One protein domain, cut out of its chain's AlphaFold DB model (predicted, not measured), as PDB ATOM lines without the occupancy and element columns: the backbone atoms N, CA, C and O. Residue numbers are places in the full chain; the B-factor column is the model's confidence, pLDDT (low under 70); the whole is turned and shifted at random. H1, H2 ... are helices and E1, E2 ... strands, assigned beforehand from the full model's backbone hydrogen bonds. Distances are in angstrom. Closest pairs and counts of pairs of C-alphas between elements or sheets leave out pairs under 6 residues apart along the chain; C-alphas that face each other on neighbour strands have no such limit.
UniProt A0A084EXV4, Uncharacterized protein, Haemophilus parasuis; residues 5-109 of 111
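AT A GLANCE: This is residues 5 to 109 of the 111 residues of an uncharacterized protein of Haemophilus parasuis (UniProt A0A084EXV4). A long helical hairpin, H2 and H3, has the short helix H1 at its open end and a small strand hairpin, E1 and E2, off to one side; from there the chain runs out to an arm made of H4 and H5, whose residues 96 to 102 stick out free. The 105 printed residues hold five named helices and two strands in the order H1 H2 H3 E1 E2 H4 H5, the two strands being antiparallel. The class is mostly helix. The whole is only just loose, close to compact, with a radius of gyration of the C-alphas of 15.8 A and spans of 40 by 34 by 24 A.

HOW THE PARTS SIT: H1, residues 5 to 10, is close to but not clearly touching H2, residues 13 to 30; their closest C-alphas, Lys 9 and Tyr 15, are 6.5 A apart. H2 touches H3, residues 36 to 55, closest at the C-alphas of Ile 30 and Ile 39, 5.7 A; they form a hairpin, opposite ways at a shallow tilt of 20 degrees. E1, residues 80 to 82, and E2, residues 85 to 87, form an antiparallel hairpin, with N 82 and O 85 at 2.9 A and N 87 and O 80 at 2.8 A, within hydrogen-bond range. Residues 62 to 63 pair antiparallel with residues 80 to 81 of E1. H4, residues 92 to 95, is close to but not clearly touching H5, residues 98 to 107; the closest C-alphas, Leu 95 and Gln 101, are 5.8 A apart. H5 is apart from H1, H2, H3, E1 and E2. Every O i to N i+4 pair is within hydrogen-bond range in H1, H2 and H3, and 4 of 6 in H5; H4 is too short for one.

IN THESE COORDINATES: H1 begins at C-alpha 5 (267.309, 202.030, 353.444). H2 is 25.8 A long, H3 27.7 A and H5 15.0 A, ending at C-alpha 107 (243.723, 221.618, 359.859).

THE WHOLE: The C-alphas of Ser 5 and Arg 97, the two farthest apart, are 43.0 A apart. The printed part has no cut, and the link from H3 to E1 is long, 24 residues. The pLDDT is under 70 in residues 64 to 76, 91 to 96 and 100 to 109.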
ATOM      1  N   SER A   5     267.915 202.935 354.426       87.25
ATOM      2  CA  SER A   5     267.309 202.030 353.444       87.25
ATOM      3  C   SER A   5     265.923 202.477 352.964       87.25
ATOM      4  O   SER A   5     265.605 202.287 351.792       87.25
ATOM      5  N   ILE A   6     265.113 203.090 353.834       88.44
ATOM      6  CA  ILE A   6     263.784 203.615 353.493       88.44
ATOM      7  C   ILE A   6     263.935 204.878 352.649       88.44
ATOM      8  O   ILE A   6     263.288 204.983 351.613       88.44
ATOM      9  N   LEU A   7     264.824 205.795 353.040       90.94
ATOM     10  CA  LEU A   7     265.073 207.026 352.280       90.94
ATOM     11  C   LEU A   7     265.555 206.723 350.857       90.94
ATOM     12  O   LEU A   7     265.048 207.293 349.897       90.94
ATOM     13  N   ARG A   8     266.466 205.752 350.707       92.56
ATOM     14  CA  ARG A   8     266.912 205.286 349.388       92.56
ATOM     15  C   ARG A   8     265.767 204.703 348.559       92.56
ATOM     16  O   ARG A   8     265.699 204.957 347.363       92.56
ATOM     17  N   LYS A   9     264.877 203.923 349.183       93.81
ATOM     18  CA  LYS A   9     263.689 203.371 348.518       93.81
ATOM     19  C   LYS A   9     262.722 204.472 348.078       93.81
ATOM     20  O   LYS A   9     262.271 204.434 346.947       93.81
ATOM     21  N   LEU A  10     262.455 205.470 348.920       92.88
ATOM     22  CA  LEU A  10     261.590 206.609 348.577       92.88
ATOM     23  C   LEU A  10     262.141 207.442 347.410       92.88
ATOM     24  O   LEU A  10     261.375 207.966 346.609       92.88
ATOM     25  N   GLY A  11     263.466 207.556 347.306       92.50
ATOM     26  CA  GLY A  11     264.128 208.249 346.201       92.50
ATOM     27  C   GLY A  11     264.262 207.430 344.913       92.50
ATOM     28  O   GLY A  11     264.830 207.937 343.949       92.50
ATOM     29  N   SER A  12     263.806 206.172 344.871       95.75
ATOM     30  CA  SER A  12     264.003 205.317 343.697       95.75
ATOM     31  C   SER A  12     262.947 205.556 342.614       95.75
ATOM     32  O   SER A  12     261.784 205.851 342.899       95.75
ATOM     33  N   GLY A  13     263.330 205.367 341.347       97.00
ATOM     34  CA  GLY A  13     262.376 205.386 340.230       97.00
ATOM     35  C   GLY A  13     261.323 204.278 340.339       97.00
ATOM     36  O   GLY A  13     260.163 204.490 339.999       97.00
ATOM     37  N   GLU A  14     261.694 203.125 340.899       96.12
ATOM     38  CA  GLU A  14     260.771 202.016 341.168       96.12
ATOM     39  C   GLU A  14     259.642 202.434 342.121       96.12
ATOM     40  O   GLU A  14     258.477 202.119 341.877       96.12
ATOM     41  N   TYR A  15     259.965 203.201 343.168       96.69
ATOM     42  CA  TYR A  15     258.955 203.732 344.076       96.69
ATOM     43  C   TYR A  15     257.998 204.680 343.358       96.69
ATOM     44  O   TYR A  15     256.792 204.576 343.559       96.69
ATOM     45  N   GLN A  16     258.501 205.554 342.482       96.31
ATOM     46  CA  GLN A  16     257.654 206.465 341.706       96.31
ATOM     47  C   GLN A  16     256.687 205.708 340.787       96.31
ATOM     48  O   GLN A  16     255.507 206.052 340.711       96.31
ATOM     49  N   VAL A  17     257.155 204.632 340.148       97.62
ATOM     50  CA  VAL A  17     256.298 203.751 339.340       97.62
ATOM     51  C   VAL A  17     255.226 203.100 340.214       97.62
ATOM     52  O   VAL A  17     254.039 203.219 339.913       97.62
ATOM     53  N   LYS A  18     255.610 202.483 341.339       97.31
ATOM     54  CA  LYS A  18     254.665 201.821 342.256       97.31
ATOM     55  C   LYS A  18     253.659 202.795 342.863       97.31
ATOM     56  O   LYS A  18     252.489 202.449 343.028       97.31
ATOM     57  N   LEU A  19     254.084 204.017 343.160       96.62
ATOM     58  CA  LEU A  19     253.219 205.083 343.647       96.62
ATOM     59  C   LEU A  19     252.184 205.484 342.587       96.62
ATOM     60  O   LEU A  19     250.998 205.579 342.902       96.62
ATOM     61  N   SER A  20     252.604 205.647 341.330       96.81
ATOM     62  CA  SER A  20     251.710 205.960 340.206       96.81
ATOM     63  C   SER A  20     250.708 204.832 339.915       96.81
ATOM     64  O   SER A  20     249.510 205.078 339.735       96.81
ATOM     65  N   GLU A  21     251.163 203.577 339.951       97.56
ATOM     66  CA  GLU A  21     250.302 202.392 339.839       97.56
ATOM     67  C   GLU A  21     249.263 202.348 340.970       97.56
ATOM     68  O   GLU A  21     248.073 202.133 340.722       97.56
ATOM     69  N   THR A  22     249.697 202.610 342.208       97.62
ATOM     70  CA  THR A  22     248.823 202.638 343.390       97.62
ATOM     71  C   THR A  22     247.772 203.738 343.266       97.62
ATOM     72  O   THR A  22     246.587 203.480 343.474       97.62
ATOM     73  N   LEU A  23     248.169 204.949 342.857       95.38
ATOM     74  CA  LEU A  23     247.244 206.059 342.625       95.38
ATOM     75  C   LEU A  23     246.205 205.707 341.552       95.38
ATOM     76  O   LEU A  23     245.007 205.906 341.750       95.38
ATOM     77  N   THR A  24     246.653 205.125 340.439       96.31
ATOM     78  CA  THR A  24     245.770 204.688 339.351       96.31
ATOM     79  C   THR A  24     244.769 203.634 339.831       96.31
ATOM     80  O   THR A  24     243.588 203.695 339.482       96.31
ATOM     81  N   SER A  25     245.219 202.678 340.647       96.19
ATOM     82  CA  SER A  25     244.368 201.652 341.260       96.19
ATOM     83  C   SER A  25     243.298 202.271 342.163       96.19
ATOM     84  O   SER A  25     242.117 201.946 342.028       96.19
ATOM     85  N   ILE A  26     243.694 203.204 343.032       94.94
ATOM     86  CA  ILE A  26     242.785 203.910 343.940       94.94
ATOM     87  C   ILE A  26     241.708 204.657 343.148       94.94
ATOM     88  O   ILE A  26     240.525 204.459 343.408       94.94
ATOM     89  N   ILE A  27     242.090 205.455 342.143       92.62
ATOM     90  CA  ILE A  27     241.141 206.232 341.328       92.62
ATOM     91  C   ILE A  27     240.126 205.310 340.639       92.62
ATOM     92  O   ILE A  27     238.920 205.555 340.693       92.62
ATOM     93  N   LYS A  28     240.590 204.207 340.036       93.56
ATOM     94  CA  LYS A  28     239.711 203.230 339.369       93.56
ATOM     95  C   LYS A  28     238.689 202.605 340.321       93.56
ATOM     96  O   LYS A  28     237.564 202.339 339.901       93.56
ATOM     97  N   GLN A  29     239.082 202.340 341.564       92.94
ATOM     98  CA  GLN A  29     238.213 201.740 342.574       92.94
ATOM     99  C   GLN A  29     237.238 202.765 343.168       92.94
ATOM    100  O   GLN A  29     236.052 202.469 343.291       92.94
ATOM    101  N   ILE A  30     237.707 203.980 343.476       89.25
ATOM    102  CA  ILE A  30     236.876 205.053 344.046       89.25
ATOM    103  C   ILE A  30     235.768 205.477 343.081       89.25
ATOM    104  O   ILE A  30     234.654 205.721 343.526       89.25
ATOM    105  N   ASN A  31     236.019 205.488 341.769       84.81
ATOM    106  CA  ASN A  31     234.985 205.806 340.774       84.81
ATOM    107  C   ASN A  31     233.771 204.859 340.811       84.81
ATOM    108  O   ASN A  31     232.733 205.178 340.240       84.81
ATOM    109  N   LYS A  32     233.903 203.688 341.445       85.62
ATOM    110  CA  LYS A  32     232.824 202.709 341.639       85.62
ATOM    111  C   LYS A  32     232.284 202.699 343.072       85.62
ATOM    112  O   LYS A  32     231.413 201.894 343.382       85.62
ATOM    113  N   ALA A  33     232.845 203.512 343.962       85.50
ATOM    114  CA  ALA A  33     232.487 203.529 345.368       85.50
ATOM    115  C   ALA A  33     231.309 204.477 345.611       85.50
ATOM    116  O   ALA A  33     231.330 205.631 345.195       85.50
ATOM    117  N   GLU A  34     230.304 203.993 346.336       81.44
ATOM    118  CA  GLU A  34     229.066 204.745 346.594       81.44
ATOM    119  C   GLU A  34     229.066 205.460 347.952       81.44
ATOM    120  O   GLU A  34     228.238 206.333 348.197       81.44
ATOM    121  N   THR A  35     229.984 205.099 348.856       83.19
ATOM    122  CA  THR A  35     230.000 205.618 350.233       83.19
ATOM    123  C   THR A  35     231.393 206.063 350.669       83.19
ATOM    124  O   THR A  35     232.403 205.501 350.241       83.19
ATOM    125  N   GLU A  36     231.451 207.030 351.591       80.19
ATOM    126  CA  GLU A  36     232.707 207.485 352.210       80.19
ATOM    127  C   GLU A  36     233.444 206.342 352.929       80.19
ATOM    128  O   GLU A  36     234.669 206.263 352.864       80.19
ATOM    129  N   ALA A  37     232.713 205.404 353.541       85.62
ATOM    130  CA  ALA A  37     233.302 204.234 354.191       85.62
ATOM    131  C   ALA A  37     234.008 203.309 353.185       85.62
ATOM    132  O   ALA A  37     235.110 202.817 353.449       85.62
ATOM    133  N   THR A  38     233.407 203.107 352.008       87.88
ATOM    134  CA  THR A  38     234.019 202.335 350.918       87.88
ATOM    135  C   THR A  38     235.262 203.045 350.381       87.88
ATOM    136  O   THR A  38     236.295 202.405 350.192       87.88
ATOM    137  N   ILE A  39     235.197 204.367 350.193       88.25
ATOM    138  CA  ILE A  39     236.339 205.190 349.759       88.25
ATOM    139  C   ILE A  39     237.503 205.077 350.752       88.25
ATOM    140  O   ILE A  39     238.635 204.817 350.336       88.25
ATOM    141  N   ALA A  40     237.227 205.210 352.052       88.62
ATOM    142  CA  ALA A  40     238.223 205.054 353.109       88.62
ATOM    143  C   ALA A  40     238.887 203.672 353.044       88.62
ATOM    144  O   ALA A  40     240.112 203.575 352.982       88.62
ATOM    145  N   SER A  41     238.087 202.603 352.944       91.25
ATOM    146  CA  SER A  41     238.621 201.241 352.860       91.25
ATOM    147  C   SER A  41     239.479 201.015 351.613       91.25
ATOM    148  O   SER A  41     240.508 200.349 351.707       91.25
ATOM    149  N   ILE A  42     239.086 201.549 350.452       93.25
ATOM    150  CA  ILE A  42     239.881 201.455 349.218       93.25
ATOM    151  C   ILE A  42     241.240 202.123 349.421       93.25
ATOM    152  O   ILE A  42     242.272 201.530 349.099       93.25
ATOM    153  N   PHE A  43     241.249 203.343 349.957       92.12
ATOM    154  CA  PHE A  43     242.478 204.091 350.191       92.12
ATOM    155  C   PHE A  43     243.412 203.353 351.162       92.12
ATOM    156  O   PHE A  43     244.571 203.102 350.832       92.12
ATOM    157  N   GLU A  44     242.902 202.961 352.329       92.88
ATOM    158  CA  GLU A  44     243.675 202.286 353.377       92.88
ATOM    159  C   GLU A  44     244.256 200.956 352.899       92.88
ATOM    160  O   GLU A  44     245.431 200.681 353.135       92.88
ATOM    161  N   ASN A  45     243.471 200.147 352.179       95.06
ATOM    162  CA  ASN A  45     243.917 198.847 351.679       95.06
ATOM    163  C   ASN A  45     245.029 198.989 350.635       95.06
ATOM    164  O   ASN A  45     246.036 198.284 350.708       95.06
ATOM    165  N   ASN A  46     244.879 199.916 349.681       96.25
ATOM    166  CA  ASN A  46     245.918 200.169 348.680       96.25
ATOM    167  C   ASN A  46     247.201 200.699 349.343       96.25
ATOM    168  O   ASN A  46     248.298 200.260 348.997       96.25
ATOM    169  N   LEU A  47     247.076 201.595 350.328       94.25
ATOM    170  CA  LEU A  47     248.227 202.144 351.042       94.25
ATOM    171  C   LEU A  47     248.922 201.088 351.914       94.25
ATOM    172  O   LEU A  47     250.149 200.978 351.881       94.25
ATOM    173  N   HIS A  48     248.157 200.262 352.634       94.81
ATOM    174  CA  HIS A  48     248.687 199.120 353.379       94.81
ATOM    175  C   HIS A  48     249.447 198.172 352.448       94.81
ATOM    176  O   HIS A  48     250.581 197.797 352.744       94.81
ATOM    177  N   TYR A  49     248.856 197.820 351.302       96.81
ATOM    178  CA  TYR A  49     249.482 196.921 350.337       96.81
ATOM    179  C   TYR A  49     250.779 197.497 349.762       96.81
ATOM    180  O   TYR A  49     251.787 196.789 349.725       96.81
ATOM    181  N   LEU A  50     250.796 198.774 349.363       96.62
ATOM    182  CA  LEU A  50     252.012 199.443 348.892       96.62
ATOM    183  C   LEU A  50     253.110 199.386 349.960       96.62
ATOM    184  O   LEU A  50     254.250 199.027 349.666       96.62
ATOM    185  N   ILE A  51     252.769 199.698 351.213       94.00
ATOM    186  CA  ILE A  51     253.760 199.750 352.288       94.00
ATOM    187  C   ILE A  51     254.299 198.356 352.625       94.00
ATOM    188  O   ILE A  51     255.515 198.168 352.748       94.00
ATOM    189  N   LYS A  52     253.413 197.361 352.681       94.94
ATOM    190  CA  LYS A  52     253.770 195.966 352.932       94.94
ATOM    191  C   LYS A  52     254.620 195.380 351.818       94.94
ATOM    192  O   LYS A  52     255.691 194.850 352.098       94.94
ATOM    193  N   SER A  53     254.192 195.517 350.569       94.75
ATOM    194  CA  SER A  53     254.892 194.938 349.418       94.75
ATOM    195  C   SER A  53     256.219 195.638 349.117       94.75
ATOM    196  O   SER A  53     257.227 194.971 348.903       94.75
ATOM    197  N   PHE A  54     256.258 196.975 349.144       95.50
ATOM    198  CA  PHE A  54     257.443 197.721 348.721       95.50
ATOM    199  C   PHE A  54     258.464 197.917 349.845       95.50
ATOM    200  O   PHE A  54     259.676 197.789 349.640       95.50
ATOM    201  N   PHE A  55     258.004 198.218 351.062       92.56
ATOM    202  CA  PHE A  55     258.892 198.488 352.195       92.56
ATOM    203  C   PHE A  55     259.067 197.287 353.128       92.56
ATOM    204  O   PHE A  55     259.988 197.315 353.946       92.56
ATOM    205  N   GLY A  56     258.249 196.235 353.000       93.00
ATOM    206  CA  GLY A  56     258.269 195.102 353.930       93.00
ATOM    207  C   GLY A  56     257.838 195.515 355.338       93.00
ATOM    208  O   GLY A  56     258.363 194.997 356.323       93.00
ATOM    209  N   LYS A  57     256.970 196.528 355.443       91.00
ATOM    210  CA  LYS A  57     256.494 197.090 356.711       91.00
ATOM    211  C   LYS A  57     254.988 196.971 356.805       91.00
ATOM    212  O   LYS A  57     254.291 197.074 355.806       91.00
ATOM    213  N   GLU A  58     254.490 196.801 358.016       90.75
ATOM    214  CA  GLU A  58     253.056 196.809 358.264       90.75
ATOM    215  C   GLU A  58     252.640 198.158 358.833       90.75
ATOM    216  O   GLU A  58     253.353 198.760 359.638       90.75
ATOM    217  N   ILE A  59     251.484 198.634 358.381       89.88
ATOM    218  CA  ILE A  59     250.817 199.796 358.952       89.88
ATOM    219  C   ILE A  59     249.416 199.403 359.388       89.88
ATOM    220  O   ILE A  59     248.748 198.604 358.725       89.88
ATOM    221  N   ILE A  60     248.997 199.977 360.509       89.50
ATOM    222  CA  ILE A  60     247.697 199.738 361.121       89.50
ATOM    223  C   ILE A  60     246.914 201.045 361.058       89.50
ATOM    224  O   ILE A  60     247.443 202.106 361.402       89.50
ATOM    225  N   PHE A  61     245.669 200.967 360.598       88.38
ATOM    226  CA  PHE A  61     244.726 202.080 360.609       88.38
ATOM    227  C   PHE A  61     243.748 201.886 361.765       88.38
ATOM    228  O   PHE A  61     242.963 200.937 361.779       88.38
ATOM    229  N   HIS A  62     243.797 202.783 362.745       85.88
ATOM    230  CA  HIS A  62     242.868 202.803 363.869       85.88
ATOM    231  C   HIS A  62     241.653 203.654 363.502       85.88
ATOM    232  O   HIS A  62     241.689 204.885 363.598       85.88
ATOM    233  N   LYS A  63     240.585 202.989 363.060       81.81
ATOM    234  CA  LYS A  63     239.314 203.629 362.701       81.81
ATOM    235  C   LYS A  63     238.552 204.105 363.928       81.81
ATOM    236  O   LYS A  63     238.684 203.525 365.001       81.81
ATOM    237  N   GLU A  64     237.745 205.149 363.747       66.50
ATOM    238  CA  GLU A  64     236.813 205.663 364.762       66.50
ATOM    239  C   GLU A  64     237.469 206.006 366.111       66.50
ATOM    240  O   GLU A  64     236.866 205.895 367.181       66.50
ATOM    241  N   SER A  65     238.725 206.449 366.071       61.06
ATOM    242  CA  SER A  65     239.497 206.746 367.274       61.06
ATOM    243  C   SER A  65     238.997 208.044 367.921       61.06
ATOM    244  O   SER A  65     239.417 209.145 367.569       61.06
ATOM    245  N   GLY A  66     238.053 207.927 368.858       61.62
ATOM    246  CA  GLY A  66     237.566 209.031 369.693       61.62
ATOM    247  C   GLY A  66     238.456 209.302 370.913       61.62
ATOM    248  O   GLY A  66     239.183 208.410 371.338       61.62
ATOM    249  N   LYS A  67     238.360 210.542 371.444       53.97
ATOM    250  CA  LYS A  67     238.875 211.202 372.685       53.97
ATOM    251  C   LYS A  67     240.071 210.632 373.475       53.97
ATOM    252  O   LYS A  67     240.809 211.427 374.042       53.97
ATOM    253  N   ASN A  68     240.274 209.324 373.536       55.44
ATOM    254  CA  ASN A  68     241.299 208.655 374.334       55.44
ATOM    255  C   ASN A  68     242.664 208.554 373.628       55.44
ATOM    256  O   ASN A  68     243.645 208.210 374.276       55.44
ATOM    257  N   PHE A  69     242.747 208.858 372.326       57.16
ATOM    258  CA  PHE A  69     244.011 208.818 371.574       57.16
ATOM    259  C   PHE A  69     244.870 210.083 371.722       57.16
ATOM    260  O   PHE A  69     246.075 210.038 371.485       57.16
ATOM    261  N   PHE A  70     244.277 211.211 372.123       61.91
ATOM    262  CA  PHE A  70     244.970 212.495 372.230       61.91
ATOM    263  C   PHE A  70     244.903 213.038 373.651       61.91
ATOM    264  O   PHE A  70     243.887 212.937 374.333       61.91
ATOM    265  N   ARG A  71     245.986 213.696 374.080       62.31
ATOM    266  CA  ARG A  71     246.055 214.410 375.366       62.31
ATOM    267  C   ARG A  71     245.048 215.569 375.451       62.31
ATOM    268  O   ARG A  71     244.678 215.989 376.543       62.31
ATOM    269  N   HIS A  72     244.613 216.084 374.300       62.28
ATOM    270  CA  HIS A  72     243.660 217.183 374.179       62.28
ATOM    271  C   HIS A  72     242.245 216.659 373.908       62.28
ATOM    272  O   HIS A  72     242.051 215.739 373.114       62.28
ATOM    273  N   LYS A  73     241.239 217.278 374.542       58.72
ATOM    274  CA  LYS A  73     239.825 216.947 374.321       58.72
ATOM    275  C   LYS A  73     239.419 217.326 372.897       58.72
ATOM    276  O   LYS A  73     239.095 218.478 372.628       58.72
ATOM    277  N   PHE A  74     239.395 216.344 372.002       62.50
ATOM    278  CA  PHE A  74     238.801 216.501 370.680       62.50
ATOM    279  C   PHE A  74     237.275 216.333 370.764       62.50
ATOM    280  O   PHE A  74     236.770 215.394 371.388       62.50
ATOM    281  N   LEU A  75     236.531 217.265 370.165       63.56
ATOM    282  CA  LEU A  75     235.082 217.161 369.990       63.56
ATOM    283  C   LEU A  75     234.813 216.646 368.576       63.56
ATOM    284  O   LEU A  75     234.884 217.402 367.614       63.56
ATOM    285  N   GLY A  76     234.540 215.348 368.460       68.31
ATOM    286  CA  GLY A  76     234.246 214.692 367.189       68.31
ATOM    287  C   GLY A  76     234.820 213.281 367.109       68.31
ATOM    288  O   GLY A  76     235.456 212.800 368.051       68.31
ATOM    289  N   ARG A  77     234.583 212.632 365.969       74.38
ATOM    290  CA  ARG A  77     235.165 211.342 365.591       74.38
ATOM    291  C   ARG A  77     236.162 211.590 364.465       74.38
ATOM    292  O   ARG A  77     235.832 212.308 363.529       74.38
ATOM    293  N   ILE A  78     237.359 211.034 364.602       80.56
ATOM    294  CA  ILE A  78     238.373 211.007 363.545       80.56
ATOM    295  C   ILE A  78     238.138 209.749 362.715       80.56
ATOM    296  O   ILE A  78     237.860 208.692 363.290       80.56
ATOM    297  N   ASP A  79     238.267 209.860 361.393       80.81
ATOM    298  CA  ASP A  79     238.043 208.723 360.503       80.81
ATOM    299  C   ASP A  79     239.113 207.640 360.696       80.81
ATOM    300  O   ASP A  79     238.768 206.489 360.971       80.81
ATOM    301  N   ALA A  80     240.403 208.003 360.637       85.50
ATOM    302  CA  ALA A  80     241.498 207.072 360.910       85.50
ATOM    303  C   ALA A  80     242.751 207.737 361.505       85.50
ATOM    304  O   ALA A  80     243.060 208.902 361.251       85.50
ATOM    305  N   ILE A  81     243.512 206.957 362.277       84.38
ATOM    306  CA  ILE A  81     244.859 207.308 362.747       84.38
ATOM    307  C   ILE A  81     245.832 206.200 362.341       84.38
ATOM    308  O   ILE A  81     245.548 205.021 362.553       84.38
ATOM    309  N   SER A  82     246.997 206.561 361.798       85.06
ATOM    310  CA  SER A  82     248.075 205.604 361.517       85.06
ATOM    311  C   SER A  82     249.445 206.235 361.738       85.06
ATOM    312  O   SER A  82     249.741 207.280 361.173       85.06
ATOM    313  N   ASN A  83     250.296 205.621 362.569       82.94
ATOM    314  CA  ASN A  83     251.656 206.105 362.863       82.94
ATOM    315  C   ASN A  83     251.738 207.599 363.249       82.94
ATOM    316  O   ASN A  83     252.654 208.306 362.837       82.94
ATOM    317  N   GLY A  84     250.764 208.094 364.020       75.19
ATOM    318  CA  GLY A  84     250.686 209.504 364.422       75.19
ATOM    319  C   GLY A  84     250.119 210.448 363.354       75.19
ATOM    320  O   GLY A  84     249.939 211.629 363.636       75.19
ATOM    321  N   LEU A  85     249.788 209.944 362.162       79.81
ATOM    322  CA  LEU A  85     249.058 210.679 361.136       79.81
ATOM    323  C   LEU A  85     247.553 210.587 361.397       79.81
ATOM    324  O   LEU A  85     247.010 209.489 361.526       79.81
ATOM    325  N   VAL A  86     246.889 211.739 361.430       81.81
ATOM    326  CA  VAL A  86     245.425 211.850 361.439       81.81
ATOM    327  C   VAL A  86     244.928 211.922 360.002       81.81
ATOM    328  O   VAL A  86     245.425 212.728 359.215       81.81
ATOM    329  N   ILE A  87     243.945 211.092 359.669       83.00
ATOM    330  CA  ILE A  87     243.352 211.004 358.337       83.00
ATOM    331  C   ILE A  87     241.857 211.291 358.451       83.00
ATOM    332  O   ILE A  87     241.169 210.730 359.303       83.00
ATOM    333  N   GLU A  88     241.374 212.171 357.577       82.44
ATOM    334  CA  GLU A  88     239.969 212.544 357.442       82.44
ATOM    335  C   GLU A  88     239.577 212.415 355.968       82.44
ATOM    336  O   GLU A  88     240.226 213.006 355.098       82.44
ATOM    337  N   TYR A  89     238.510 211.676 355.689       80.88
ATOM    338  CA  TYR A  89     237.969 211.518 354.347       80.88
ATOM    339  C   TYR A  89     236.813 212.499 354.140       80.88
ATOM    340  O   TYR A  89     236.014 212.785 355.039       80.88
ATOM    341  N   LYS A  90     236.741 213.066 352.938       74.88
ATOM    342  CA  LYS A  90     235.659 213.958 352.519       74.88
ATOM    343  C   LYS A  90     235.304 213.649 351.081       74.88
ATOM    344  O   LYS A  90     236.193 213.571 350.233       74.88
ATOM    345  N   SER A  91     234.016 213.505 350.803       67.50
ATOM    346  CA  SER A  91     233.536 213.463 349.430       67.50
ATOM    347  C   SER A  91     233.650 214.844 348.762       67.50
ATOM    348  O   SER A  91     233.618 215.892 349.416       67.50
ATOM    349  N   ILE A  92     233.823 214.864 347.437       67.62
ATOM    350  CA  ILE A  92     234.069 216.108 346.690       67.62
ATOM    351  C   ILE A  92     232.862 217.058 346.708       67.62
ATOM    352  O   ILE A  92     233.030 218.276 346.720       67.62
ATOM    353  N   ASP A  93     231.643 216.522 346.802       66.69
ATOM    354  CA  ASP A  93     230.402 217.292 346.937       66.69
ATOM    355  C   ASP A  93     230.358 218.106 348.242       66.69
ATOM    356  O   ASP A  93     229.784 219.199 348.275       66.69
ATOM    357  N   LYS A  94     231.050 217.647 349.295       64.69
ATOM    358  CA  LYS A  94     231.202 218.374 350.566       64.69
ATOM    359  C   LYS A  94     232.251 219.487 350.501       64.69
ATOM    360  O   LYS A  94     232.324 220.289 351.428       64.69
ATOM    361  N   LEU A  95     233.028 219.567 349.419       62.50
ATOM    362  CA  LEU A  95     234.066 220.581 349.187       62.50
ATOM    363  C   LEU A  95     233.619 221.694 348.228       62.50
ATOM    364  O   LEU A  95     234.425 222.517 347.796       62.50
ATOM    365  N   THR A  96     232.331 221.753 347.907       65.25
ATOM    366  CA  THR A  96     231.762 222.730 346.967       65.25
ATOM    367  C   THR A  96     231.670 224.148 347.534       65.25
ATOM    368  O   THR A  96     231.613 225.109 346.772       65.25
ATOM    369  N   ARG A  97     231.683 224.318 348.864       70.00
ATOM    370  CA  ARG A  97     231.587 225.637 349.509       70.00
ATOM    371  C   ARG A  97     232.965 226.131 349.934       70.00
ATOM    372  O   ARG A  97     233.718 225.416 350.587       70.00
ATOM    373  N   GLU A  98     233.245 227.404 349.669       70.38
ATOM    374  CA  GLU A  98     234.525 228.059 349.985       70.38
ATOM    375  C   GLU A  98     234.928 227.920 351.469       70.38
ATOM    376  O   GLU A  98     236.101 227.746 351.802       70.38
ATOM    377  N   LYS A  99     233.946 227.921 352.382       71.50
ATOM    378  CA  LYS A  99     234.169 227.691 353.820       71.50
ATOM    379  C   LYS A  99     234.722 226.294 354.132       71.50
ATOM    380  O   LYS A  99     235.578 226.156 355.003       71.50
ATOM    381  N   ASP A 100     234.258 225.278 353.406       64.44
ATOM    382  CA  ASP A 100     234.634 223.882 353.621       64.44
ATOM    383  C   ASP A 100     236.052 223.642 353.061       64.44
ATOM    384  O   ASP A 100     236.850 222.926 353.665       64.44
ATOM    385  N   GLN A 101     236.419 224.358 351.987       64.88
ATOM    386  CA  GLN A 101     237.782 224.393 351.440       64.88
ATOM    387  C   GLN A 101     238.774 225.087 352.393       64.88
ATOM    388  O   GLN A 101     239.853 224.554 352.658       64.88
ATOM    389  N   LYS A 102     238.412 226.244 352.974       62.88
ATOM    390  CA  LYS A 102     239.269 226.984 353.928       62.88
ATOM    391  C   LYS A 102     239.556 226.198 355.211       62.88
ATOM    392  O   LYS A 102     240.667 226.276 355.739       62.88
ATOM    393  N   MET A 103     238.593 225.417 355.704       60.56
ATOM    394  CA  MET A 103     238.766 224.593 356.909       60.56
ATOM    395  C   MET A 103     239.817 223.482 356.718       60.56
ATOM    396  O   MET A 103     240.498 223.104 357.674       60.56
ATOM    397  N   LEU A 104     239.994 222.997 355.485       57.44
ATOM    398  CA  LEU A 104     240.951 221.943 355.135       57.44
ATOM    399  C   LEU A 104     242.407 222.415 355.292       57.44
ATOM    400  O   LEU A 104     243.213 221.744 355.935       57.44
ATOM    401  N   PHE A 105     242.716 223.620 354.807       49.91
ATOM    402  CA  PHE A 105     244.048 224.223 354.945       49.91
ATOM    403  C   PHE A 105     244.390 224.597 356.394       49.91
ATOM    404  O   PHE A 105     245.555 224.554 356.786       49.91
ATOM    405  N   HIS A 106     243.389 224.937 357.215       40.59
ATOM    406  CA  HIS A 106     243.612 225.277 358.625       40.59
ATOM    407  C   HIS A 106     243.952 224.050 359.482       40.59
ATOM    408  O   HIS A 106     244.790 224.145 360.377       40.59
ATOM    409  N   LYS A 107     243.372 222.879 359.180       41.38
ATOM    410  CA  LYS A 107     243.723 221.618 359.859       41.38
ATOM    411  C   LYS A 107     245.157 221.156 359.562       41.38
ATOM    412  O   LYS A 107     245.750 220.476 360.389       41.38
ATOM    413  N   GLN A 108     245.736 221.571 358.434       32.91
ATOM    414  CA  GLN A 108     247.113 221.237 358.048       32.91
ATOM    415  C   GLN A 108     248.181 222.019 358.841       32.91
ATOM    416  O   GLN A 108     249.353 221.661 358.801       32.91
ATOM    417  N   LYS A 109     247.781 223.056 359.595       27.41
ATOM    418  CA  LYS A 109     248.645 223.848 360.491       27.41
ATOM    419  C   LYS A 109     248.672 223.358 361.945       27.41
ATOM    420  O   LYS A 109     249.244 224.035 362.792       27.41
TER     421      LYS A 109